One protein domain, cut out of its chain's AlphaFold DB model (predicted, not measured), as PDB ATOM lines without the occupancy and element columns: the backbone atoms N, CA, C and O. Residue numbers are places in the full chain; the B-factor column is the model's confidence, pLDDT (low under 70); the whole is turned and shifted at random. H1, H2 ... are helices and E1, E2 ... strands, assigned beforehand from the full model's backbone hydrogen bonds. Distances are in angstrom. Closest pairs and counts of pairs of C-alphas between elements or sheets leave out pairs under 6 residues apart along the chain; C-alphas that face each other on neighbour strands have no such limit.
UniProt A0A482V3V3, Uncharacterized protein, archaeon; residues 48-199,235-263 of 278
ATOM      1  N   ALA A  48     242.036 168.584 224.421       93.69
ATOM      2  CA  ALA A  48     242.259 169.927 224.938       93.69
ATOM      3  C   ALA A  48     241.385 170.962 224.207       93.69
ATOM      4  O   ALA A  48     240.969 170.746 223.062       93.69
ATOM      5  N   PRO A  49     241.111 172.113 224.846       96.88
ATOM      6  CA  PRO A  49     240.484 173.249 224.185       96.88
ATOM      7  C   PRO A  49     241.260 173.682 222.935       96.88
ATOM      8  O   PRO A  49     242.474 173.875 222.977       96.88
ATOM      9  N   GLU A  50     240.546 173.870 221.825       97.62
ATOM     10  CA  GLU A  50     241.116 174.453 220.608       97.62
ATOM     11  C   GLU A  50     241.492 175.926 220.858       97.62
ATOM     12  O   GLU A  50     240.762 176.661 221.537       97.62
ATOM     13  N   VAL A  51     242.615 176.368 220.285       97.75
ATOM     14  CA  VAL A  51     243.126 177.740 220.421       97.75
ATOM     15  C   VAL A  51     242.783 178.563 219.180       97.75
ATOM     16  O   VAL A  51     243.241 178.269 218.080       97.75
ATOM     17  N   TYR A  52     242.025 179.641 219.347       98.62
ATOM     18  CA  TYR A  52     241.710 180.607 218.296       98.62
ATOM     19  C   TYR A  52     242.510 181.871 218.540       98.62
ATOM     20  O   TYR A  52     242.291 182.568 219.531       98.62
ATOM     21  N   TRP A  53     243.441 182.173 217.644       98.19
ATOM     22  CA  TRP A  53     244.361 183.284 217.846       98.19
ATOM     23  C   TRP A  53     244.195 184.357 216.778       98.19
ATOM     24  O   TRP A  53     244.126 184.064 215.581       98.19
ATOM     25  N   ILE A  54     244.092 185.607 217.219       98.25
ATOM     26  CA  ILE A  54     243.765 186.745 216.364       98.25
ATOM     27  C   ILE A  54     245.039 187.408 215.878       98.25
ATOM     28  O   ILE A  54     245.899 187.802 216.660       98.25
ATOM     29  N   ASN A  55     245.142 187.570 214.563       97.69
ATOM     30  CA  ASN A  55     246.322 188.132 213.929       97.69
ATOM     31  C   ASN A  55     245.951 188.966 212.710       97.69
ATOM     32  O   ASN A  55     245.184 188.543 211.843       97.69
ATOM     33  N   MET A  56     246.561 190.144 212.614       95.81
ATOM     34  CA  MET A  56     246.451 190.998 211.435       95.81
ATOM     35  C   MET A  56     247.251 190.395 210.277       95.81
ATOM     36  O   MET A  56     248.384 189.966 210.481       95.81
ATOM     37  N   ASP A  57     246.740 190.440 209.045       94.31
ATOM     38  CA  ASP A  57     247.433 189.870 207.868       94.31
ATOM     39  C   ASP A  57     248.833 190.447 207.629       94.31
ATOM     40  O   ASP A  57     249.744 189.742 207.189       94.31
ATOM     41  N   LYS A  58     249.038 191.719 207.987       95.19
ATOM     42  CA  LYS A  58     250.353 192.369 207.908       95.19
ATOM     43  C   LYS A  58     251.366 191.840 208.932       95.19
ATOM     44  O   LYS A  58     252.569 191.958 208.711       95.19
ATOM     45  N   SER A  59     250.917 191.234 210.031       95.94
ATOM     46  CA  SER A  59     251.761 190.779 211.146       95.94
ATOM     47  C   SER A  59     252.334 189.376 210.894       95.94
ATOM     48  O   SER A  59     252.136 188.454 211.689       95.94
ATOM     49  N   ARG A  60     253.050 189.206 209.773       96.75
ATOM     50  CA  ARG A  60     253.553 187.900 209.293       96.75
ATOM     51  C   ARG A  60     254.522 187.220 210.262       96.75
ATOM     52  O   ARG A  60     254.431 186.014 210.458       96.75
ATOM     53  N   GLN A  61     255.420 187.987 210.887       96.31
ATOM     54  CA  GLN A  61     256.391 187.443 211.840       96.31
ATOM     55  C   GLN A  61     255.706 186.908 213.102       96.31
ATOM     56  O   GLN A  61     255.959 185.772 213.487       96.31
ATOM     57  N   ARG A  62     254.783 187.682 213.693       96.31
ATOM     58  CA  ARG A  62     254.004 187.242 214.865       96.31
ATOM     59  C   ARG A  62     253.181 185.996 214.558       96.31
ATOM     60  O   ARG A  62     253.145 185.077 215.364       96.31
ATOM     61  N   ARG A  63     252.614 185.920 213.349       96.62
ATOM     62  CA  ARG A  63     251.956 184.706 212.854       96.62
ATOM     63  C   ARG A  63     252.884 183.493 212.882       96.62
ATOM     64  O   ARG A  63     252.529 182.491 213.484       96.62
ATOM     65  N   ALA A  64     254.068 183.593 212.278       96.50
ATOM     66  CA  ALA A  64     255.022 182.485 212.255       96.50
ATOM     67  C   ALA A  64     255.472 182.069 213.667       96.50
ATOM     68  O   ALA A  64     255.628 180.878 213.942       96.50
ATOM     69  N   SER A  65     255.649 183.038 214.570       95.31
ATOM     70  CA  SER A  65     255.964 182.781 215.977       95.31
ATOM     71  C   SER A  65     254.832 182.044 216.696       95.31
ATOM     72  O   SER A  65     255.110 181.051 217.362       95.31
ATOM     73  N   MET A  66     253.578 182.471 216.522       95.94
ATOM     74  CA  MET A  66     252.421 181.835 217.159       95.94
ATOM     75  C   MET A  66     252.167 180.425 216.620       95.94
ATOM     76  O   MET A  66     251.960 179.497 217.400       95.94
ATOM     77  N   ASP A  67     252.264 180.246 215.297       95.62
ATOM     78  CA  ASP A  67     252.187 178.929 214.659       95.62
ATOM     79  C   ASP A  67     253.277 178.000 215.217       95.62
ATOM     80  O   ASP A  67     253.006 176.852 215.552       95.62
ATOM     81  N   THR A  68     254.513 178.486 215.367       93.94
ATOM     82  CA  THR A  68     255.606 177.677 215.937       93.94
ATOM     83  C   THR A  68     255.317 177.303 217.389       93.94
ATOM     84  O   THR A  68     255.401 176.128 217.732       93.94
ATOM     85  N   LEU A  69     254.933 178.276 218.219       92.56
ATOM     86  CA  LEU A  69     254.653 178.082 219.641       92.56
ATOM     87  C   LEU A  69     253.570 177.025 219.880       92.56
ATOM     88  O   LEU A  69     253.775 176.080 220.640       92.56
ATOM     89  N   LEU A  70     252.412 177.182 219.237       93.25
ATOM     90  CA  LEU A  70     251.261 176.313 219.479       93.25
ATOM     91  C   LEU A  70     251.481 174.900 218.925       93.25
ATOM     92  O   LEU A  70     251.070 173.933 219.568       93.25
ATOM     93  N   ASN A  71     252.185 174.766 217.794       92.31
ATOM     94  CA  ASN A  71     252.604 173.461 217.277       92.31
ATOM     95  C   ASN A  71     253.644 172.786 218.176       92.31
ATOM     96  O   ASN A  71     253.618 171.567 218.326       92.31
ATOM     97  N   GLU A  72     254.568 173.550 218.766       89.69
ATOM     98  CA  GLU A  72     255.552 172.995 219.696       89.69
ATOM     99  C   GLU A  72     254.861 172.452 220.952       89.69
ATOM    100  O   GLU A  72     255.167 171.321 221.322       89.69
ATOM    101  N   ILE A  73     253.894 173.182 221.531       89.25
ATOM    102  CA  ILE A  73     253.119 172.781 222.730       89.25
ATOM    103  C   ILE A  73     252.023 171.734 222.422       89.25
ATOM    104  O   ILE A  73     251.492 171.094 223.329       89.25
ATOM    105  N   GLY A  74     251.712 171.485 221.147       91.38
ATOM    106  CA  GLY A  74     250.760 170.444 220.744       91.38
ATOM    107  C   GLY A  74     249.291 170.854 220.890       91.38
ATOM    108  O   GLY A  74     248.424 169.999 221.077       91.38
ATOM    109  N   PHE A  75     248.975 172.148 220.796       92.50
ATOM    110  CA  PHE A  75     247.585 172.606 220.757       92.50
ATOM    111  C   PHE A  75     247.038 172.600 219.330       92.50
ATOM    112  O   PHE A  75     247.667 173.117 218.408       92.50
ATOM    113  N   ARG A  76     245.811 172.097 219.146       95.81
ATOM    114  CA  ARG A  76     245.056 172.357 217.913       95.81
ATOM    115  C   ARG A  76     244.688 173.832 217.875       95.81
ATOM    116  O   ARG A  76     244.086 174.340 218.822       95.81
ATOM    117  N   HIS A  77     245.047 174.517 216.794       96.88
ATOM    118  CA  HIS A  77     244.882 175.959 216.730       96.88
ATOM    119  C   HIS A  77     244.423 176.473 215.370       96.88
ATOM    120  O   HIS A  77     244.768 175.938 214.317       96.88
ATOM    121  N   PHE A  78     243.692 177.583 215.400       97.94
ATOM    122  CA  PHE A  78     243.135 178.238 214.229       97.94
ATOM    123  C   PHE A  78     243.456 179.723 214.268       97.94
ATOM    124  O   PHE A  78     243.143 180.431 215.226       97.94
ATOM    125  N   ARG A  79     244.054 180.206 213.182       97.94
ATOM    126  CA  ARG A  79     244.235 181.637 212.981       97.94
ATOM    127  C   ARG A  79     242.889 182.272 212.659       97.94
ATOM    128  O   ARG A  79     242.234 181.891 211.688       97.94
ATOM    129  N   VAL A  80     242.538 183.303 213.411       97.94
ATOM    130  CA  VAL A  80     241.424 184.198 213.118       97.94
ATOM    131  C   VAL A  80     241.998 185.494 212.567       97.94
ATOM    132  O   VAL A  80     242.883 186.117 213.156       97.94
ATOM    133  N   ARG A  81     241.523 185.895 211.390       96.56
ATOM    134  CA  ARG A  81     241.957 187.140 210.757       96.56
ATOM    135  C   ARG A  81     241.429 188.325 211.562       96.56
ATOM    136  O   ARG A  81     240.220 188.452 211.735       96.56
ATOM    137  N   GLY A  82     242.329 189.185 212.028       95.75
ATOM    138  CA  GLY A  82     241.946 190.438 212.669       95.75
ATOM    139  C   GLY A  82     241.400 191.433 211.646       95.75
ATOM    140  O   GLY A  82     242.032 191.661 210.614       95.75
ATOM    141  N   LEU A  83     240.243 192.025 211.937       94.81
ATOM    142  CA  LEU A  83     239.635 193.073 211.126       94.81
ATOM    143  C   LEU A  83     240.357 194.401 211.337       94.81
ATOM    144  O   LEU A  83     240.584 194.850 212.465       94.81
ATOM    145  N   THR A  84     240.691 195.069 210.238       93.44
ATOM    146  CA  THR A  84     241.101 196.469 210.288       93.44
ATOM    147  C   THR A  84     239.868 197.375 210.358       93.44
ATOM    148  O   THR A  84     238.794 197.007 209.881       93.44
ATOM    149  N   PRO A  85     239.997 198.602 210.891       90.81
ATOM    150  CA  PRO A  85     238.865 199.523 210.952       90.81
ATOM    151  C   PRO A  85     238.271 199.885 209.584       90.81
ATOM    152  O   PRO A  85     237.108 200.249 209.514       90.81
ATOM    153  N   ARG A  86     239.056 199.774 208.503       91.75
ATOM    154  CA  ARG A  86     238.603 200.056 207.130       91.75
ATOM    155  C   ARG A  86     237.676 198.981 206.568       91.75
ATOM    156  O   ARG A  86     237.034 199.209 205.562       91.75
ATOM    157  N   GLU A  87     237.605 197.825 207.217       93.19
ATOM    158  CA  GLU A  87     236.789 196.692 206.769       93.19
ATOM    159  C   GLU A  87     235.436 196.624 207.484       93.19
ATOM    160  O   GLU A  87     234.634 195.716 207.228       93.19
ATOM    161  N   ILE A  88     235.197 197.573 208.392       94.31
ATOM    162  CA  ILE A  88     233.983 197.699 209.188       94.31
ATOM    163  C   ILE A  88     233.255 198.950 208.719       94.31
ATOM    164  O   ILE A  88     233.666 200.070 209.019       94.31
ATOM    165  N   TYR A  89     232.159 198.752 207.999       95.00
ATOM    166  CA  TYR A  89     231.272 199.841 207.635       95.00
ATOM    167  C   TYR A  89     230.468 200.288 208.864       95.00
ATOM    168  O   TYR A  89     229.946 199.470 209.632       95.00
ATOM    169  N   ILE A  90     230.387 201.596 209.077       94.00
ATOM    170  CA  ILE A  90     229.607 202.193 210.158       94.00
ATOM    171  C   ILE A  90     228.534 203.041 209.482       94.00
ATOM    172  O   ILE A  90     228.877 204.069 208.909       94.00
ATOM    173  N   PRO A  91     227.265 202.597 209.498       95.69
ATOM    174  CA  PRO A  91     226.167 203.353 208.915       95.69
ATOM    175  C   PRO A  91     226.039 204.760 209.507       95.69
ATOM    176  O   PRO A  91     226.283 204.953 210.700       95.69
ATOM    177  N   ASP A  92     225.576 205.717 208.705       95.69
ATOM    178  CA  ASP A  92     225.486 207.133 209.088       95.69
ATOM    179  C   ASP A  92     224.679 207.351 210.381       95.69
ATOM    180  O   ASP A  92     225.053 208.144 211.247       95.69
ATOM    181  N   ASP A  93     223.583 206.609 210.563       94.88
ATOM    182  CA  ASP A  93     222.733 206.712 211.752       94.88
ATOM    183  C   ASP A  93     223.396 206.138 213.021       94.88
ATOM    184  O   ASP A  93     223.103 206.569 214.142       94.88
ATOM    185  N   ILE A  94     224.331 205.199 212.861       94.44
ATOM    186  CA  ILE A  94     225.208 204.713 213.929       94.44
ATOM    187  C   ILE A  94     226.307 205.745 214.199       94.44
ATOM    188  O   ILE A  94     226.558 206.081 215.360       94.44
ATOM    189  N   GLU A  95     226.933 206.283 213.153       93.31
ATOM    190  CA  GLU A  95     228.024 207.258 213.254       93.31
ATOM    191  C   GLU A  95     227.607 208.517 214.028       93.31
ATOM    192  O   GLU A  95     228.339 208.968 214.916       93.31
ATOM    193  N   GLN A  96     226.386 209.010 213.792       92.06
ATOM    194  CA  GLN A  96     225.805 210.155 214.505       92.06
ATOM    195  C   GLN A  96     225.746 209.958 216.029       92.06
ATOM    196  O   GLN A  96     225.886 210.917 216.791       92.06
ATOM    197  N   THR A  97     225.568 208.719 216.500       89.62
ATOM    198  CA  THR A  97     225.450 208.412 217.938       89.62
ATOM    199  C   THR A  97     226.749 207.904 218.556       89.62
ATOM    200  O   THR A  97     226.974 208.098 219.753       89.62
ATOM    201  N   TRP A  98     227.654 207.333 217.758       88.44
ATOM    202  CA  TRP A  98     228.899 206.701 218.202       88.44
ATOM    203  C   TRP A  98     229.723 207.575 219.157       88.44
ATOM    204  O   TRP A  98     230.179 207.121 220.212       88.44
ATOM    205  N   ARG A  99     229.919 208.852 218.824       87.06
ATOM    206  CA  ARG A  99     230.767 209.759 219.623       87.06
ATOM    207  C   ARG A  99     230.035 210.431 220.784       87.06
ATOM    208  O   ARG A  99     230.629 211.263 221.473       87.06
ATOM    209  N   THR A 100     228.782 210.055 221.017       86.50
ATOM    210  CA  THR A 100     227.931 210.554 222.102       86.50
ATOM    211  C   THR A 100     227.850 209.530 223.246       86.50
ATOM    212  O   THR A 100     228.639 208.586 223.281       86.50
ATOM    213  N   ALA A 101     226.943 209.729 224.206       83.06
ATOM    214  CA  ALA A 101     226.598 208.737 225.233       83.06
ATOM    215  C   ALA A 101     225.340 207.917 224.869       83.06
ATOM    216  O   ALA A 101     224.863 207.124 225.678       83.06
ATOM    217  N   TRP A 102     224.784 208.129 223.673       85.00
ATOM    218  CA  TRP A 102     223.567 207.471 223.211       85.00
ATOM    219  C   TRP A 102     223.860 206.127 222.555       85.00
ATOM    220  O   TRP A 102     224.923 205.911 221.972       85.00
ATOM    221  N   CYS A 103     222.881 205.229 222.629       86.88
ATOM    222  CA  CYS A 103     222.921 203.941 221.958       86.88
ATOM    223  C   CYS A 103     221.976 203.925 220.768       86.88
ATOM    224  O   CYS A 103     220.795 204.247 220.899       86.88
ATOM    225  N   LYS A 104     222.477 203.454 219.630       91.81
ATOM    226  CA  LYS A 104     221.656 203.076 218.487       91.81
ATOM    227  C   LYS A 104     221.605 201.555 218.442       91.81
ATOM    228  O   LYS A 104     222.619 200.900 218.217       91.81
ATOM    229  N   MET A 105     220.430 200.999 218.738       90.75
ATOM    230  CA  MET A 105     220.258 199.554 218.948       90.75
ATOM    231  C   MET A 105     220.041 198.760 217.662       90.75
ATOM    232  O   MET A 105     220.267 197.556 217.669       90.75
ATOM    233  N   ASN A 106     219.617 199.426 216.588       93.12
ATOM    234  CA  ASN A 106     219.564 198.896 215.230       93.12
ATOM    235  C   ASN A 106     219.723 200.067 214.249       93.12
ATOM    236  O   ASN A 106     219.127 201.129 214.460       93.12
ATOM    237  N   THR A 107     220.514 199.867 213.200       95.44
ATOM    238  CA  THR A 107     220.604 200.762 212.045       95.44
ATOM    239  C   THR A 107     219.388 200.588 211.134       95.44
ATOM    240  O   THR A 107     218.778 199.518 211.116       95.44
ATOM    241  N   THR A 108     219.029 201.630 210.386       94.81
ATOM    242  CA  THR A 108     218.079 201.528 209.264       94.81
ATOM    243  C   THR A 108     218.750 201.123 207.951       94.81
ATOM    244  O   THR A 108     218.060 200.895 206.962       94.81
ATOM    245  N   TRP A 109     220.083 201.079 207.912       94.94
ATOM    246  CA  TRP A 109     220.841 200.665 206.739       94.94
ATOM    247  C   TRP A 109     220.873 199.143 206.621       94.94
ATOM    248  O   TRP A 109     221.216 198.443 207.573       94.94
ATOM    249  N   GLU A 110     220.585 198.634 205.429       93.00
ATOM    250  CA  GLU A 110     220.669 197.209 205.128       93.00
ATOM    251  C   GLU A 110     221.829 196.942 204.165       93.00
ATOM    252  O   GLU A 110     221.937 197.619 203.136       93.00
ATOM    253  N   PRO A 111     222.700 195.956 204.455       91.12
ATOM    254  CA  PRO A 111     223.770 195.611 203.544       91.12
ATOM    255  C   PRO A 111     223.183 194.982 202.277       91.12
ATOM    256  O   PRO A 111     222.391 194.036 202.361       91.12
ATOM    257  N   PRO A 112     223.609 195.422 201.088       88.75
ATOM    258  CA  PRO A 112     223.309 194.698 199.861       88.75
ATOM    259  C   PRO A 112     224.029 193.344 199.850       88.75
ATOM    260  O   PRO A 112     224.896 193.064 200.682       88.75
ATOM    261  N   LEU A 113     223.684 192.484 198.892       85.81
ATOM    262  CA  LEU A 113     224.352 191.197 198.730       85.81
ATOM    263  C   LEU A 113     225.858 191.406 198.502       85.81
ATOM    264  O   LEU A 113     226.258 192.167 197.626       85.81
ATOM    265  N   HIS A 114     226.709 190.735 199.285       79.31
ATOM    266  CA  HIS A 114     228.167 190.948 199.228       79.31
ATOM    267  C   HIS A 114     228.748 190.703 197.824       79.31
ATOM    268  O   HIS A 114     229.653 191.408 197.393       79.31
ATOM    269  N   SER A 115     228.161 189.775 197.060       72.38
ATOM    270  CA  SER A 115     228.573 189.465 195.687       72.38
ATOM    271  C   SER A 115     228.143 190.492 194.633       72.38
ATOM    272  O   SER A 115     228.607 190.402 193.500       72.38
ATOM    273  N   SER A 116     227.239 191.426 194.950       64.25
ATOM    274  CA  SER A 116     226.654 192.353 193.968       64.25
ATOM    275  C   SER A 116     227.311 193.734 193.948       64.25
ATOM    276  O   SER A 116     226.816 194.623 193.257       64.25
ATOM    277  N   LEU A 117     228.393 193.953 194.702       58.16
ATOM    278  CA  LEU A 117     229.024 195.265 194.816       58.16
ATOM    279  C   LEU A 117     230.519 195.274 194.508       58.16
ATOM    280  O   LEU A 117     231.270 194.389 194.898       58.16
ATOM    281  N   ASN A 118     230.950 196.411 193.960       59.88
ATOM    282  CA  ASN A 118     232.342 196.860 193.908       59.88
ATOM    283  C   ASN A 118     232.820 197.471 195.252       59.88
ATOM    284  O   ASN A 118     233.835 198.159 195.296       59.88
ATOM    285  N   MET A 119     232.093 197.250 196.359       57.03
ATOM    286  CA  MET A 119     232.498 197.630 197.726       57.03
ATOM    287  C   MET A 119     233.427 196.559 198.306       57.03
ATOM    288  O   MET A 119     233.152 195.954 199.340       57.03
ATOM    289  N   THR A 120     234.529 196.308 197.606       62.09
ATOM    290  CA  THR A 120     235.489 195.238 197.910       62.09
ATOM    291  C   THR A 120     236.241 195.442 199.228       62.09
ATOM    292  O   THR A 120     236.864 194.506 199.723       62.09
ATOM    293  N   GLU A 121     236.178 196.640 199.817       80.00
ATOM    294  CA  GLU A 121     236.935 196.975 201.026       80.00
ATOM    295  C   GLU A 121     236.243 196.545 202.325       80.00
ATOM    296  O   GLU A 121     236.923 196.195 203.292       80.00
ATOM    297  N   TYR A 122     234.907 196.524 202.366       87.81
ATOM    298  CA  TYR A 122     234.177 196.182 203.584       87.81
ATOM    299  C   TYR A 122     233.743 194.715 203.587       87.81
ATOM    300  O   TYR A 122     233.192 194.178 202.626       87.81
ATOM    301  N   THR A 123     233.968 194.054 204.719       91.75
ATOM    302  CA  THR A 123     233.551 192.657 204.944       91.75
ATOM    303  C   THR A 123     232.531 192.543 206.073       91.75
ATOM    304  O   THR A 123     232.008 191.463 206.369       91.75
ATOM    305  N   SER A 124     232.251 193.666 206.732       95.25
ATOM    306  CA  SER A 124     231.422 193.720 207.920       95.25
ATOM    307  C   SER A 124     230.820 195.097 208.145       95.25
ATOM    308  O   SER A 124     231.274 196.081 207.561       95.25
ATOM    309  N   TYR A 125     229.814 195.167 209.015       95.62
ATOM    310  CA  TYR A 125     229.204 196.421 209.427       95.62
ATOM    311  C   TYR A 125     228.710 196.387 210.874       95.62
ATOM    312  O   TYR A 125     228.444 195.325 211.450       95.62
ATOM    313  N   THR A 126     228.570 197.571 211.465       95.69
ATOM    314  CA  THR A 126     228.018 197.735 212.815       95.69
ATOM    315  C   THR A 126     226.542 198.090 212.731       95.69
ATOM    316  O   THR A 126     226.187 199.184 212.317       95.69
ATOM    317  N   SER A 127     225.674 197.176 213.155       96.12
ATOM    318  CA  SER A 127     224.224 197.403 213.188       96.12
ATOM    319  C   SER A 127     223.721 198.002 214.495       96.12
ATOM    320  O   SER A 127     222.619 198.534 214.529       96.12
ATOM    321  N   ALA A 128     224.502 197.907 215.571       94.69
ATOM    322  CA  ALA A 128     224.181 198.520 216.849       94.69
ATOM    323  C   ALA A 128     225.457 198.953 217.566       94.69
ATOM    324  O   ALA A 128     226.435 198.199 217.590       94.69
ATOM    325  N   LEU A 129     225.439 200.136 218.175       92.19
ATOM    326  CA  LEU A 129     226.568 200.680 218.921       92.19
ATOM    327  C   LEU A 129     226.073 201.580 220.052       92.19
ATOM    328  O   LEU A 129     225.272 202.489 219.836       92.19
ATOM    329  N   CYS A 130     226.592 201.351 221.254       88.81
ATOM    330  CA  CYS A 130     226.476 202.309 222.349       88.81
ATOM    331  C   CYS A 130     227.665 203.258 222.337       88.81
ATOM    332  O   CYS A 130     228.803 202.820 222.523       88.81
ATOM    333  N   GLY A 131     227.407 204.548 222.141       83.50
ATOM    334  CA  GLY A 131     228.423 205.580 222.245       83.50
ATOM    335  C   GLY A 131     228.998 205.676 223.660       83.50
ATOM    336  O   GLY A 131     228.319 205.437 224.658       83.50
ATOM    337  N   ARG A 132     230.291 206.000 223.747       81.56
ATOM    338  CA  ARG A 132     231.028 206.139 225.020       81.56
ATOM    339  C   ARG A 132     231.834 207.440 225.080       81.56
ATOM    340  O   ARG A 132     232.852 207.534 225.768       81.56
ATOM    341  N   GLY A 133     231.384 208.448 224.333       81.12
ATOM    342  CA  GLY A 133     232.073 209.723 224.162       81.12
ATOM    343  C   GLY A 133     233.246 209.670 223.176       81.12
ATOM    344  O   GLY A 133     233.654 208.621 222.677       81.12
ATOM    345  N   LYS A 134     233.832 210.841 222.901       79.19
ATOM    346  CA  LYS A 134     234.814 211.039 221.815       79.19
ATOM    347  C   LYS A 134     236.093 210.195 221.927       79.19
ATOM    348  O   LYS A 134     236.721 209.916 220.912       79.19
ATOM    349  N   LYS A 135     236.487 209.787 223.138       83.38
ATOM    350  CA  LYS A 135     237.759 209.086 223.409       83.38
ATOM    351  C   LYS A 135     237.626 207.563 223.543       83.38
ATOM    352  O   LYS A 135     238.604 206.910 223.893       83.38
ATOM    353  N   LYS A 136     236.435 207.007 223.325       86.19
ATOM    354  CA  LYS A 136     236.138 205.578 223.490       86.19
ATOM    355  C   LYS A 136     235.501 205.015 222.229       86.19
ATOM    356  O   LYS A 136     235.078 205.776 221.357       86.19
ATOM    357  N   ASN A 137     235.458 203.687 222.151       87.69
ATOM    358  CA  ASN A 137     235.075 202.946 220.955       87.69
ATOM    359  C   ASN A 137     235.835 203.469 219.736       87.69
ATOM    360  O   ASN A 137     235.240 203.705 218.698       87.69
ATOM    361  N   THR A 138     237.128 203.756 219.853       91.19
ATOM    362  CA  THR A 138     237.916 204.201 218.699       91.19
ATOM    363  C   THR A 138     237.831 203.158 217.574       91.19
ATOM    364  O   THR A 138     237.615 201.980 217.860       91.19
ATOM    365  N   PRO A 139     238.049 203.527 216.299       91.38
ATOM    366  CA  PRO A 139     238.006 202.555 215.206       91.38
ATOM    367  C   PRO A 139     238.914 201.337 215.461       91.38
ATOM    368  O   PRO A 139     238.549 200.207 215.156       91.38
ATOM    369  N   LYS A 140     240.071 201.553 216.107       91.50
ATOM    370  CA  LYS A 140     240.984 200.486 216.544       91.50
ATOM    371  C   LYS A 140     240.360 199.571 217.609       91.50
ATOM    372  O   LYS A 140     240.496 198.358 217.505       91.50
ATOM    373  N   GLU A 141     239.695 200.135 218.616       91.19
ATOM    374  CA  GLU A 141     238.988 199.363 219.653       91.19
ATOM    375  C   GLU A 141     237.821 198.563 219.059       91.19
ATOM    376  O   GLU A 141     237.620 197.413 219.445       91.19
ATOM    377  N   LEU A 142     237.093 199.133 218.090       92.56
ATOM    378  CA  LEU A 142     236.051 198.411 217.358       92.56
ATOM    379  C   LEU A 142     236.647 197.243 216.573       92.56
ATOM    380  O   LEU A 142     236.175 196.128 216.744       92.56
ATOM    381  N   GLY A 143     237.720 197.468 215.806       94.25
ATOM    382  CA  GLY A 143     238.417 196.404 215.073       94.25
ATOM    383  C   GLY A 143     238.905 195.266 215.973       94.25
ATOM    384  O   GLY A 143     238.732 194.095 215.646       94.25
ATOM    385  N   CYS A 144     239.451 195.596 217.144       93.81
ATOM    386  CA  CYS A 144     239.817 194.603 218.153       93.81
ATOM    387  C   CYS A 144     238.577 193.833 218.641       93.81
ATOM    388  O   CYS A 144     238.518 192.611 218.514       93.81
ATOM    389  N   THR A 145     237.546 194.541 219.107       94.25
ATOM    390  CA  THR A 145     236.322 193.936 219.658       94.25
ATOM    391  C   THR A 145     235.651 192.998 218.656       94.25
ATOM    392  O   THR A 145     235.343 191.853 218.987       94.25
ATOM    393  N   THR A 146     235.457 193.442 217.415       95.81
ATOM    394  CA  THR A 146     234.811 192.641 216.368       95.81
ATOM    395  C   THR A 146     235.640 191.418 215.982       95.81
ATOM    396  O   THR A 146     235.073 190.343 215.790       95.81
ATOM    397  N   SER A 147     236.973 191.527 215.969       96.94
ATOM    398  CA  SER A 147     237.866 190.380 215.749       96.94
ATOM    399  C   SER A 147     237.716 189.314 216.838       96.94
ATOM    400  O   SER A 147     237.666 188.123 216.533       96.94
ATOM    401  N   HIS A 148     237.586 189.728 218.103       97.56
ATOM    402  CA  HIS A 148     237.336 188.802 219.211       97.56
ATOM    403  C   HIS A 148     235.952 188.155 219.135       97.56
ATOM    404  O   HIS A 148     235.846 186.946 219.332       97.56
ATOM    405  N   LEU A 149     234.908 188.907 218.772       97.44
ATOM    406  CA  LEU A 149     233.574 188.334 218.553       97.44
ATOM    407  C   LEU A 149     233.586 187.290 217.427       97.44
ATOM    408  O   LEU A 149     232.999 186.219 217.576       97.44
ATOM    409  N   MET A 150     234.305 187.553 216.332       97.75
ATOM    410  CA  MET A 150     234.488 186.573 215.259       97.75
ATOM    411  C   MET A 150     235.242 185.330 215.728       97.75
ATOM    412  O   MET A 150     234.845 184.218 215.382       97.75
ATOM    413  N   ALA A 151     236.299 185.493 216.528       98.44
ATOM    414  CA  ALA A 151     237.036 184.363 217.081       98.44
ATOM    415  C   ALA A 151     236.146 183.500 217.983       98.44
ATOM    416  O   ALA A 151     236.110 182.283 217.813       98.44
ATOM    417  N   MET A 152     235.365 184.123 218.872       98.56
ATOM    418  CA  MET A 152     234.383 183.421 219.701       98.56
ATOM    419  C   MET A 152     233.343 182.687 218.844       98.56
ATOM    420  O   MET A 152     233.075 181.516 219.102       98.56
ATOM    421  N   TYR A 153     232.804 183.322 217.797       98.38
ATOM    422  CA  TYR A 153     231.864 182.683 216.868       98.38
ATOM    423  C   TYR A 153     232.479 181.456 216.192       98.38
ATOM    424  O   TYR A 153     231.897 180.373 216.224       98.38
ATOM    425  N   MET A 154     233.677 181.593 215.616       98.25
ATOM    426  CA  MET A 154     234.378 180.474 214.976       98.25
ATOM    427  C   MET A 154     234.622 179.328 215.955       98.25
ATOM    428  O   MET A 154     234.502 178.165 215.580       98.25
ATOM    429  N   ALA A 155     234.928 179.659 217.207       98.44
ATOM    430  CA  ALA A 155     235.128 178.686 218.256       98.44
ATOM    431  C   ALA A 155     233.812 177.955 218.591       98.44
ATOM    432  O   ALA A 155     233.753 176.729 218.519       98.44
ATOM    433  N   ILE A 156     232.743 178.687 218.912       98.50
ATOM    434  CA  ILE A 156     231.428 178.140 219.309       98.50
ATOM    435  C   ILE A 156     230.806 177.249 218.226       98.50
ATOM    436  O   ILE A 156     230.109 176.280 218.541       98.50
ATOM    437  N   TYR A 157     231.053 177.577 216.957       98.00
ATOM    438  CA  TYR A 157     230.515 176.874 215.792       98.00
ATOM    439  C   TYR A 157     231.517 175.922 215.120       98.00
ATOM    440  O   TYR A 157     231.271 175.442 214.011       98.00
ATOM    441  N   SER A 158     232.640 175.634 215.780       97.50
ATOM    442  CA  SER A 158     233.635 174.674 215.303       97.50
ATOM    443  C   SER A 158     233.038 173.275 215.179       97.50
ATOM    444  O   SER A 158     232.494 172.733 216.138       97.50
ATOM    445  N   LYS A 159     233.175 172.663 213.997       96.50
ATOM    446  CA  LYS A 159     232.743 171.276 213.746       96.50
ATOM    447  C   LYS A 159     233.772 170.237 214.201       96.50
ATOM    448  O   LYS A 159     233.474 169.050 214.194       96.50
ATOM    449  N   THR A 160     234.982 170.671 214.552       95.19
ATOM    450  CA  THR A 160     236.103 169.801 214.951       95.19
ATOM    451  C   THR A 160     236.365 169.818 216.454       95.19
ATOM    452  O   THR A 160     237.218 169.063 216.938       95.19
ATOM    453  N   ALA A 161     235.653 170.675 217.192       95.81
ATOM    454  CA  ALA A 161     235.812 170.814 218.626       95.81
ATOM    455  C   ALA A 161     235.424 169.516 219.339       95.81
ATOM    456  O   ALA A 161     234.320 169.006 219.170       95.81
ATOM    457  N   LYS A 162     236.344 169.013 220.167       95.94
ATOM    458  CA  LYS A 162     236.093 167.892 221.089       95.94
ATOM    459  C   LYS A 162     235.872 168.374 222.524       95.94
ATOM    460  O   LYS A 162     235.140 167.751 223.279       95.94
ATOM    461  N   SER A 163     236.471 169.511 222.880       96.69
ATOM    462  CA  SER A 163     236.272 170.157 224.174       96.69
ATOM    463  C   SER A 163     235.092 171.132 224.142       96.69
ATOM    464  O   SER A 163     234.902 171.882 223.177       96.69
ATOM    465  N   ARG A 164     234.347 171.171 225.255       96.88
ATOM    466  CA  ARG A 164     233.329 172.190 225.569       96.88
ATOM    467  C   ARG A 164     233.917 173.601 225.628       96.88
ATOM    468  O   ARG A 164     233.194 174.579 225.448       96.88
ATOM    469  N   TYR A 165     235.218 173.713 225.874       98.19
ATOM    470  CA  TYR A 165     235.892 174.989 226.055       98.19
ATOM    471  C   TYR A 165     236.760 175.352 224.845       98.19
ATOM    472  O   TYR A 165     237.162 174.496 224.056       98.19
ATOM    473  N   ALA A 166     237.071 176.640 224.708       98.44
ATOM    474  CA  ALA A 166     238.098 177.135 223.791       98.44
ATOM    475  C   ALA A 166     238.929 178.231 224.422       98.44
ATOM    476  O   ALA A 166     238.452 178.965 225.285       98.44
ATOM    477  N   ILE A 167     240.142 178.377 223.910       98.19
ATOM    478  CA  ILE A 167     241.024 179.487 224.231       98.19
ATOM    479  C   ILE A 167     240.947 180.502 223.100       98.19
ATOM    480  O   ILE A 167     241.101 180.143 221.934       98.19
ATOM    481  N   ILE A 168     240.736 181.770 223.440       98.50
ATOM    482  CA  ILE A 168     240.865 182.887 222.509       98.50
ATOM    483  C   ILE A 168     242.047 183.742 222.953       98.50
ATOM    484  O   ILE A 168     242.117 184.133 224.122       98.50
ATOM    485  N   VAL A 169     242.974 184.019 222.038       97.56
ATOM    486  CA  VAL A 169     244.221 184.741 222.339       97.56
ATOM    487  C   VAL A 169     244.599 185.748 221.250       97.56
ATOM    488  O   VAL A 169     244.209 185.615 220.090       97.56
ATOM    489  N   GLU A 170     245.383 186.755 221.615       96.75
ATOM    490  CA  GLU A 170     246.072 187.654 220.685       96.75
ATOM    491  C   GLU A 170     247.418 187.049 220.234       96.75
ATOM    492  O   GLU A 170     247.952 186.125 220.851       96.75
ATOM    493  N   ASP A 171     247.964 187.540 219.121       95.12
ATOM    494  CA  ASP A 171     249.193 187.024 218.496       95.12
ATOM    495  C   ASP A 171     250.503 187.499 219.147       95.12
ATOM    496  O   ASP A 171     251.588 187.213 218.637       95.12
ATOM    497  N   ASP A 172     250.407 188.245 220.241       91.44
ATOM    498  CA  ASP A 172     251.517 188.684 221.084       91.44
ATOM    499  C   ASP A 172     251.505 188.033 222.478       91.44
ATOM    500  O   ASP A 172     252.309 188.395 223.340       91.44
ATOM    501  N   VAL A 173     250.657 187.019 222.685       92.31
ATOM    502  CA  VAL A 173     250.661 186.187 223.893       92.31
ATOM    503  C   VAL A 173     251.604 184.999 223.743       92.31
ATOM    504  O   VAL A 173     251.659 184.335 222.710       92.31
ATOM    505  N   TYR A 174     252.327 184.707 224.823       89.62
ATOM    506  CA  TYR A 174     253.251 183.586 224.917       89.62
ATOM    507  C   TYR A 174     252.856 182.651 226.065       89.62
ATOM    508  O   TYR A 174     252.561 183.111 227.167       89.62
ATOM    509  N   PHE A 175     252.889 181.342 225.807       86.94
ATOM    510  CA  PHE A 175     252.669 180.287 226.795       86.94
ATOM    511  C   PHE A 175     254.024 179.675 227.183       86.94
ATOM    512  O   PHE A 175     254.556 178.862 226.428       86.94
ATOM    513  N   PRO A 176     254.616 180.066 228.326       81.25
ATOM    514  CA  PRO A 176     255.949 179.597 228.717       81.25
ATOM    515  C   PRO A 176     255.980 178.148 229.218       81.25
ATOM    516  O   PRO A 176     257.057 177.583 229.396       81.25
ATOM    517  N   PHE A 177     254.819 177.552 229.475       82.38
ATOM    518  CA  PHE A 177     254.675 176.191 229.974       82.38
ATOM    519  C   PHE A 177     253.361 175.578 229.487       82.38
ATOM    520  O   PHE A 177     252.461 176.283 229.029       82.38
ATOM    521  N   ASP A 178     253.271 174.255 229.597       83.50
ATOM    522  CA  ASP A 178     252.048 173.508 229.325       83.50
ATOM    523  C   ASP A 178     250.995 173.798 230.406       83.50
ATOM    524  O   ASP A 178     251.271 173.712 231.606       83.50
ATOM    525  N   VAL A 179     249.790 174.172 229.978       87.94
ATOM    526  CA  VAL A 179     248.678 174.533 230.863       87.94
ATOM    527  C   VAL A 179     247.571 173.508 230.697       87.94
ATOM    528  O   VAL A 179     246.988 173.367 229.622       87.94
ATOM    529  N   ASN A 180     247.204 172.840 231.792       92.19
ATOM    530  CA  ASN A 180     246.062 171.934 231.796       92.19
ATOM    531  C   ASN A 180     244.742 172.725 231.861       92.19
ATOM    532  O   ASN A 180     244.146 172.904 232.926       92.19
ATOM    533  N   PHE A 181     244.282 173.203 230.705       94.12
ATOM    534  CA  PHE A 181     243.048 173.986 230.606       94.12
ATOM    535  C   PHE A 181     241.792 173.201 230.999       94.12
ATOM    536  O   PHE A 181     240.843 173.802 231.497       94.12
ATOM    537  N   ASN A 182     241.783 171.875 230.835       93.12
ATOM    538  CA  ASN A 182     240.664 171.039 231.274       93.12
ATOM    539  C   ASN A 182     240.554 171.025 232.806       93.12
ATOM    540  O   ASN A 182     239.461 171.194 233.341       93.12
ATOM    541  N   ALA A 183     241.679 170.907 233.517       94.94
ATOM    542  CA  ALA A 183     241.698 171.022 234.975       94.94
ATOM    543  C   ALA A 183     241.307 172.433 235.442       94.94
ATOM    544  O   ALA A 183     240.534 172.572 236.388       94.94
ATOM    545  N   LEU A 184     241.783 173.478 234.750       95.38
ATOM    546  CA  LEU A 184     241.397 174.861 235.047       95.38
ATOM    547  C   LEU A 184     239.882 175.071 234.905       95.38
ATOM    548  O   LEU A 184     239.258 175.662 235.782       95.38
ATOM    549  N   ALA A 185     239.290 174.565 233.823       96.00
ATOM    550  CA  ALA A 185     237.857 174.666 233.577       96.00
ATOM    551  C   ALA A 185     237.032 173.845 234.581       96.00
ATOM    552  O   ALA A 185     235.990 174.309 235.035       96.00
ATOM    553  N   ALA A 186     237.513 172.660 234.971       95.50
ATOM    554  CA  ALA A 186     236.864 171.821 235.979       95.50
ATOM    555  C   ALA A 186     236.859 172.462 237.378       95.50
ATOM    556  O   ALA A 186     235.925 172.246 238.146       95.50
ATOM    557  N   ALA A 187     237.882 173.258 237.704       96.50
ATOM    558  CA  ALA A 187     237.957 173.996 238.962       96.50
ATOM    559  C   ALA A 187     237.096 175.273 238.971       96.50
ATOM    560  O   ALA A 187     236.819 175.816 240.041       96.50
ATOM    561  N   ALA A 188     236.695 175.775 237.799       96.25
ATOM    562  CA  ALA A 188     236.003 177.049 237.669       96.25
ATOM    563  C   ALA A 188     234.581 177.027 238.263       96.25
ATOM    564  O   ALA A 188     233.934 175.976 238.311       96.25
ATOM    565  N   PRO A 189     234.046 178.192 238.684       94.25
ATOM    566  CA  PRO A 189     232.667 178.293 239.147       94.25
ATOM    567  C   PRO A 189     231.678 177.760 238.104       94.25
ATOM    568  O   PRO A 189     231.792 178.060 236.916       94.25
ATOM    569  N   LYS A 190     230.676 176.990 238.544       93.31
ATOM    570  CA  LYS A 190     229.657 176.434 237.640       93.31
ATOM    571  C   LYS A 190     228.956 177.546 236.855       93.31
ATOM    572  O   LYS A 190     228.572 178.562 237.425       93.31
ATOM    573  N   GLY A 191     228.754 177.313 235.558       91.31
ATOM    574  CA  GLY A 191     228.061 178.252 234.673       91.31
ATOM    575  C   GLY A 191     228.889 179.473 234.260       91.31
ATOM    576  O   GLY A 191     228.312 180.458 233.803       91.31
ATOM    577  N   PHE A 192     230.217 179.446 234.417       95.00
ATOM    578  CA  PHE A 192     231.061 180.523 233.903       95.00
ATOM    579  C   PHE A 192     230.925 180.656 232.377       95.00
ATOM    580  O   PHE A 192     230.858 179.665 231.656       95.00
ATOM    581  N   GLY A 193     230.920 181.895 231.878       95.38
ATOM    582  CA  GLY A 193     231.014 182.168 230.439       95.38
ATOM    583  C   GLY A 193     232.458 182.331 229.972       95.38
ATOM    584  O   GLY A 193     232.872 181.746 228.973       95.38
ATOM    585  N   ILE A 194     233.241 183.120 230.716       95.50
ATOM    586  CA  ILE A 194     234.617 183.491 230.369       95.50
ATOM    587  C   ILE A 194     235.506 183.409 231.612       95.50
ATOM    588  O   ILE A 194     235.142 183.923 232.670       95.50
ATOM    589  N   ILE A 195     236.699 182.834 231.459       95.50
ATOM    590  CA  ILE A 195     237.808 182.958 232.412       95.50
ATOM    591  C   ILE A 195     238.880 183.822 231.757       95.50
ATOM    592  O   ILE A 195     239.522 183.412 230.791       95.50
ATOM    593  N   GLN A 196     239.078 185.028 232.281       93.94
ATOM    594  CA  GLN A 196     240.149 185.907 231.828       93.94
ATOM    595  C   GLN A 196     241.497 185.387 232.349       93.94
ATOM    596  O   GLN A 196     241.690 185.286 233.559       93.94
ATOM    597  N   LEU A 197     242.425 185.076 231.440       93.19
ATOM    598  CA  LEU A 197     243.726 184.473 231.770       93.19
ATOM    599  C   LEU A 197     244.848 185.510 231.891       93.19
ATOM    600  O   LEU A 197     245.914 185.217 232.421       93.19
ATOM    601  N   PHE A 198     244.612 186.727 231.400       89.38
ATOM    602  CA  PHE A 198     245.597 187.800 231.386       89.38
ATOM    603  C   PHE A 198     244.942 189.155 231.658       89.38
ATOM    604  O   PHE A 198     243.800 189.396 231.273       89.38
ATOM    605  N   ASN A 199     245.653 190.075 232.312       86.69
ATOM    606  CA  ASN A 199     245.282 191.487 232.323       86.69
ATOM    607  C   ASN A 199     246.535 192.359 232.200       86.69
ATOM    608  O   ASN A 199     247.590 192.003 232.705       86.69
ATOM    609  N   ALA A 235     244.233 187.068 226.423       95.88
ATOM    610  CA  ALA A 235     244.003 185.633 226.561       95.88
ATOM    611  C   ALA A 235     242.829 185.339 227.494       95.88
ATOM    612  O   ALA A 235     242.762 185.861 228.614       95.88
ATOM    613  N   TYR A 236     241.924 184.470 227.055       97.19
ATOM    614  CA  TYR A 236     240.814 183.995 227.872       97.19
ATOM    615  C   TYR A 236     240.300 182.626 227.412       97.19
ATOM    616  O   TYR A 236     240.385 182.272 226.236       97.19
ATOM    617  N   LEU A 237     239.753 181.861 228.355       97.94
ATOM    618  CA  LEU A 237     239.004 180.633 228.095       97.94
ATOM    619  C   LEU A 237     237.514 180.974 228.017       97.94
ATOM    620  O   LEU A 237     237.017 181.734 228.849       97.94
ATOM    621  N   ILE A 238     236.795 180.389 227.064       98.38
ATOM    622  CA  ILE A 238     235.336 180.482 226.967       98.38
ATOM    623  C   ILE A 238     234.683 179.116 227.161       98.38
ATOM    624  O   ILE A 238     235.206 178.099 226.698       98.38
ATOM    625  N   ASP A 239     233.507 179.110 227.780       98.25
ATOM    626  CA  ASP A 239     232.548 178.010 227.686       98.25
ATOM    627  C   ASP A 239     231.667 178.225 226.448       98.25
ATOM    628  O   ASP A 239     230.975 179.241 226.321       98.25
ATOM    629  N   ARG A 240     231.706 177.274 225.507       98.31
ATOM    630  CA  ARG A 240     230.969 177.366 224.238       98.31
ATOM    631  C   ARG A 240     229.464 177.425 224.427       98.31
ATOM    632  O   ARG A 240     228.797 178.135 223.682       98.31
ATOM    633  N   GLU A 241     228.933 176.657 225.369       97.62
ATOM    634  CA  GLU A 241     227.495 176.581 225.608       97.62
ATOM    635  C   GLU A 241     227.005 177.860 226.276       97.62
ATOM    636  O   GLU A 241     226.036 178.457 225.813       97.62
ATOM    637  N   ALA A 242     227.720 178.324 227.304       97.38
ATOM    638  CA  ALA A 242     227.354 179.544 228.017       97.38
ATOM    639  C   ALA A 242     227.466 180.794 227.125       97.38
ATOM    640  O   ALA A 242     226.637 181.700 227.219       97.38
ATOM    641  N   MET A 243     228.462 180.845 226.232       97.19
ATOM    642  CA  MET A 243     228.696 182.002 225.361       97.19
ATOM    643  C   MET A 243     227.903 181.989 224.050       97.19
ATOM    644  O   MET A 243     227.789 183.041 223.421       97.19
ATOM    645  N   ARG A 244     227.330 180.851 223.634       97.88
ATOM    646  CA  ARG A 244     226.513 180.751 222.411       97.88
ATOM    647  C   ARG A 244     225.392 181.797 222.339       97.88
ATOM    648  O   ARG A 244     225.429 182.591 221.402       97.88
ATOM    649  N   PRO A 245     224.460 181.894 223.310       96.56
ATOM    650  CA  PRO A 245     223.373 182.872 223.227       96.56
ATOM    651  C   PRO A 245     223.876 184.321 223.218       96.56
ATOM    652  O   PRO A 245     223.267 185.183 222.588       96.56
ATOM    653  N   VAL A 246     225.008 184.598 223.879       94.50
ATOM    654  CA  VAL A 246     225.630 185.929 223.864       94.50
ATOM    655  C   VAL A 246     226.118 186.265 222.460       94.50
ATOM    656  O   VAL A 246     225.803 187.336 221.947       94.50
ATOM    657  N   ILE A 247     226.859 185.352 221.825       96.88
ATOM    658  CA  ILE A 247     227.389 185.554 220.475       96.88
ATOM    659  C   ILE A 247     226.277 185.646 219.436       96.88
ATOM    660  O   ILE A 247     226.327 186.555 218.610       96.88
ATOM    661  N   ASP A 248     225.249 184.809 219.523       96.31
ATOM    662  CA  ASP A 248     224.113 184.844 218.592       96.31
ATOM    663  C   ASP A 248     223.348 186.173 218.655       96.31
ATOM    664  O   ASP A 248     222.833 186.657 217.644       96.31
ATOM    665  N   ALA A 249     223.319 186.810 219.829       94.94
ATOM    666  CA  ALA A 249     222.707 188.119 220.005       94.94
ATOM    667  C   ALA A 249     223.541 189.265 219.405       94.94
ATOM    668  O   ALA A 249     222.966 190.290 219.022       94.94
ATOM    669  N   VAL A 250     224.873 189.128 219.328       95.56
ATOM    670  CA  VAL A 250     225.772 190.234 218.944       95.56
ATOM    671  C   VAL A 250     226.480 190.073 217.605       95.56
ATOM    672  O   VAL A 250     227.040 191.049 217.098       95.56
ATOM    673  N   LEU A 251     226.468 188.878 217.024       96.44
ATOM    674  CA  LEU A 251     227.154 188.580 215.777       96.44
ATOM    675  C   LEU A 251     226.351 187.595 214.936       96.44
ATOM    676  O   LEU A 251     226.044 186.487 215.360       96.44
ATOM    677  N   ARG A 252     226.080 187.976 213.689       95.75
ATOM    678  CA  ARG A 252     225.485 187.078 212.695       95.75
ATOM    679  C   ARG A 252     225.997 187.387 211.299       95.75
ATOM    680  O   ARG A 252     226.567 188.450 211.057       95.75
ATOM    681  N   LYS A 253     225.767 186.464 210.367       94.75
ATOM    682  CA  LYS A 253     225.945 186.734 208.939       94.75
ATOM    683  C   LYS A 253     224.639 187.244 208.341       94.75
ATOM    684  O   LYS A 253     223.595 186.639 208.565       94.75
ATOM    685  N   HIS A 254     224.702 188.322 207.568       93.81
ATOM    686  CA  HIS A 254     223.562 188.875 206.839       93.81
ATOM    687  C   HIS A 254     224.012 189.279 205.434       93.81
ATOM    688  O   HIS A 254     224.966 190.038 205.300       93.81
ATOM    689  N   ASN A 255     223.390 188.727 204.387       91.62
ATOM    690  CA  ASN A 255     223.741 188.998 202.984       91.62
ATOM    691  C   ASN A 255     225.230 188.781 202.629       91.62
ATOM    692  O   ASN A 255     225.770 189.430 201.738       91.62
ATOM    693  N   GLY A 256     225.907 187.864 203.331       90.38
ATOM    694  CA  GLY A 256     227.346 187.600 203.174       90.38
ATOM    695  C   GLY A 256     228.262 188.483 204.032       90.38
ATOM    696  O   GLY A 256     229.453 188.204 204.124       90.38
ATOM    697  N   TRP A 257     227.711 189.479 204.724       93.81
ATOM    698  CA  TRP A 257     228.434 190.375 205.623       93.81
ATOM    699  C   TRP A 257     228.427 189.859 207.054       93.81
ATOM    700  O   TRP A 257     227.445 189.261 207.503       93.81
ATOM    701  N   TRP A 258     229.478 190.166 207.810       96.25
ATOM    702  CA  TRP A 258     229.415 190.074 209.267       96.25
ATOM    703  C   TRP A 258     228.694 191.291 209.841       96.25
ATOM    704  O   TRP A 258     229.126 192.428 209.660       96.25
ATOM    705  N   GLN A 259     227.596 191.043 210.543       96.62
ATOM    706  CA  GLN A 259     226.839 192.054 211.264       96.62
ATOM    707  C   GLN A 259     227.228 192.025 212.739       96.62
ATOM    708  O   GLN A 259     227.026 191.007 213.402       96.62
ATOM    709  N   PHE A 260     227.700 193.155 213.263       96.62
ATOM    710  CA  PHE A 260     228.039 193.309 214.676       96.62
ATOM    711  C   PHE A 260     227.018 194.165 215.430       96.62
ATOM    712  O   PHE A 260     226.493 195.154 214.903       96.62
ATOM    713  N   LYS A 261     226.781 193.821 216.696       94.69
ATOM    714  CA  LYS A 261     226.121 194.671 217.694       94.69
ATOM    715  C   LYS A 261     227.075 194.900 218.862       94.69
ATOM    716  O   LYS A 261     227.193 194.071 219.758       94.69
ATOM    717  N   VAL A 262     227.763 196.038 218.860       88.94
ATOM    718  CA  VAL A 262     228.723 196.410 219.909       88.94
ATOM    719  C   VAL A 262     228.009 197.272 220.947       88.94
ATOM    720  O   VAL A 262     228.185 198.486 221.059       88.94
ATOM    721  N   VAL A 263     227.144 196.623 221.714       77.06
ATOM    722  CA  VAL A 263     226.417 197.254 222.816       77.06
ATOM    723  C   VAL A 263     227.300 197.130 224.053       77.06
ATOM    724  O   VAL A 263     227.203 196.177 224.821       77.06
TER     725      VAL A 263
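What this domain is: This is residues 48 to 199 and 235 to 263 of the 278 residues of an uncharacterized protein of archaeon (UniProt A0A482V3V3). One long helix, H3, runs through the middle and packs on two sheets, a strongly twisted one of five strands and a smaller one of three. H1 and H4 cover the other face of the larger sheet, H5 packs on H3, and H2 packs on E3 at the edge of the smaller sheet. The printed part has 181 residues with five named helices and eight named strands, in the order E1 H1 E2 H2 E3 H3 E4 H4 E5 E6 H5 E7 E8. The sheets, E2 E1 E4 E6 E5 and E3 E8 E7, are mixed, and the class is mixed, helices and strands. The whole is compact, with a radius of gyration of the C-alphas of 17.3 A and spans of 47 by 37 by 33 A.

How they stand to each other: Begin with E1, residues 50 to 55, H1, residues 60 to 73, and E2, residues 77 to 81, a strand-helix-strand unit, two parallel neighbour strands with a helix between, its crossover right-handed; N 53 and O 78 are 3.0 A apart. H1 is on the sheet, at a height of 9.6 A. Next, H2, residues 92 to 98, is on the smaller sheet, its closest C-alpha pair with E3, residues 124 to 130, being Trp 98 and Leu 129, 6.5 A. H3, residues 139 to 156, is on the larger sheet, on the opposite face from H1; its closest C-alpha pair with E1 is Ala 151 and Tyr 52, 6.1 A. E4, residues 165 to 170, is parallel to E1, with N 52 and O 167 2.8 A apart. H4, residues 181 to 187, is on the same face as H1, at a height of 10.0 A. E5, residues 194 to 196, and E6, residues 235 to 239, are antiparallel, with N 195 and O 237 2.9 A apart. H5, residues 240 to 250, touches residues 149 to 156 of H3 alone, opposite ways at a steep tilt of 45 degrees; the closest C-alphas are Arg 240 and Ile 156, 5.0 A. E7, residues 251 to 254, and E8, residues 257 to 262, form a hairpin, with N 254 and O 257 2.9 A apart. In H1, H3 and H4 every O i to N i+4 pair is within hydrogen-bond range; H2 has 2 of 3 and H5 5 of 7.

Where its parts are: Find C-alpha 50 at (241.116, 174.453, 220.608), where E1 begins. H3 is 25.6 A long, H1 20.2 A and E3 17.5 A. E8 ends at C-alpha 262, (228.723, 196.410, 219.909).

The domain as a whole: The C-alphas farthest apart, of Asn 118 and Ala 187, are 50.8 A apart. Residues 200 to 234 are not printed, and C-alphas 199 and 235 are 8.3 A apart. The link from H2 to E3 is long, and within it residues 116 to 120 have pLDDT under 70.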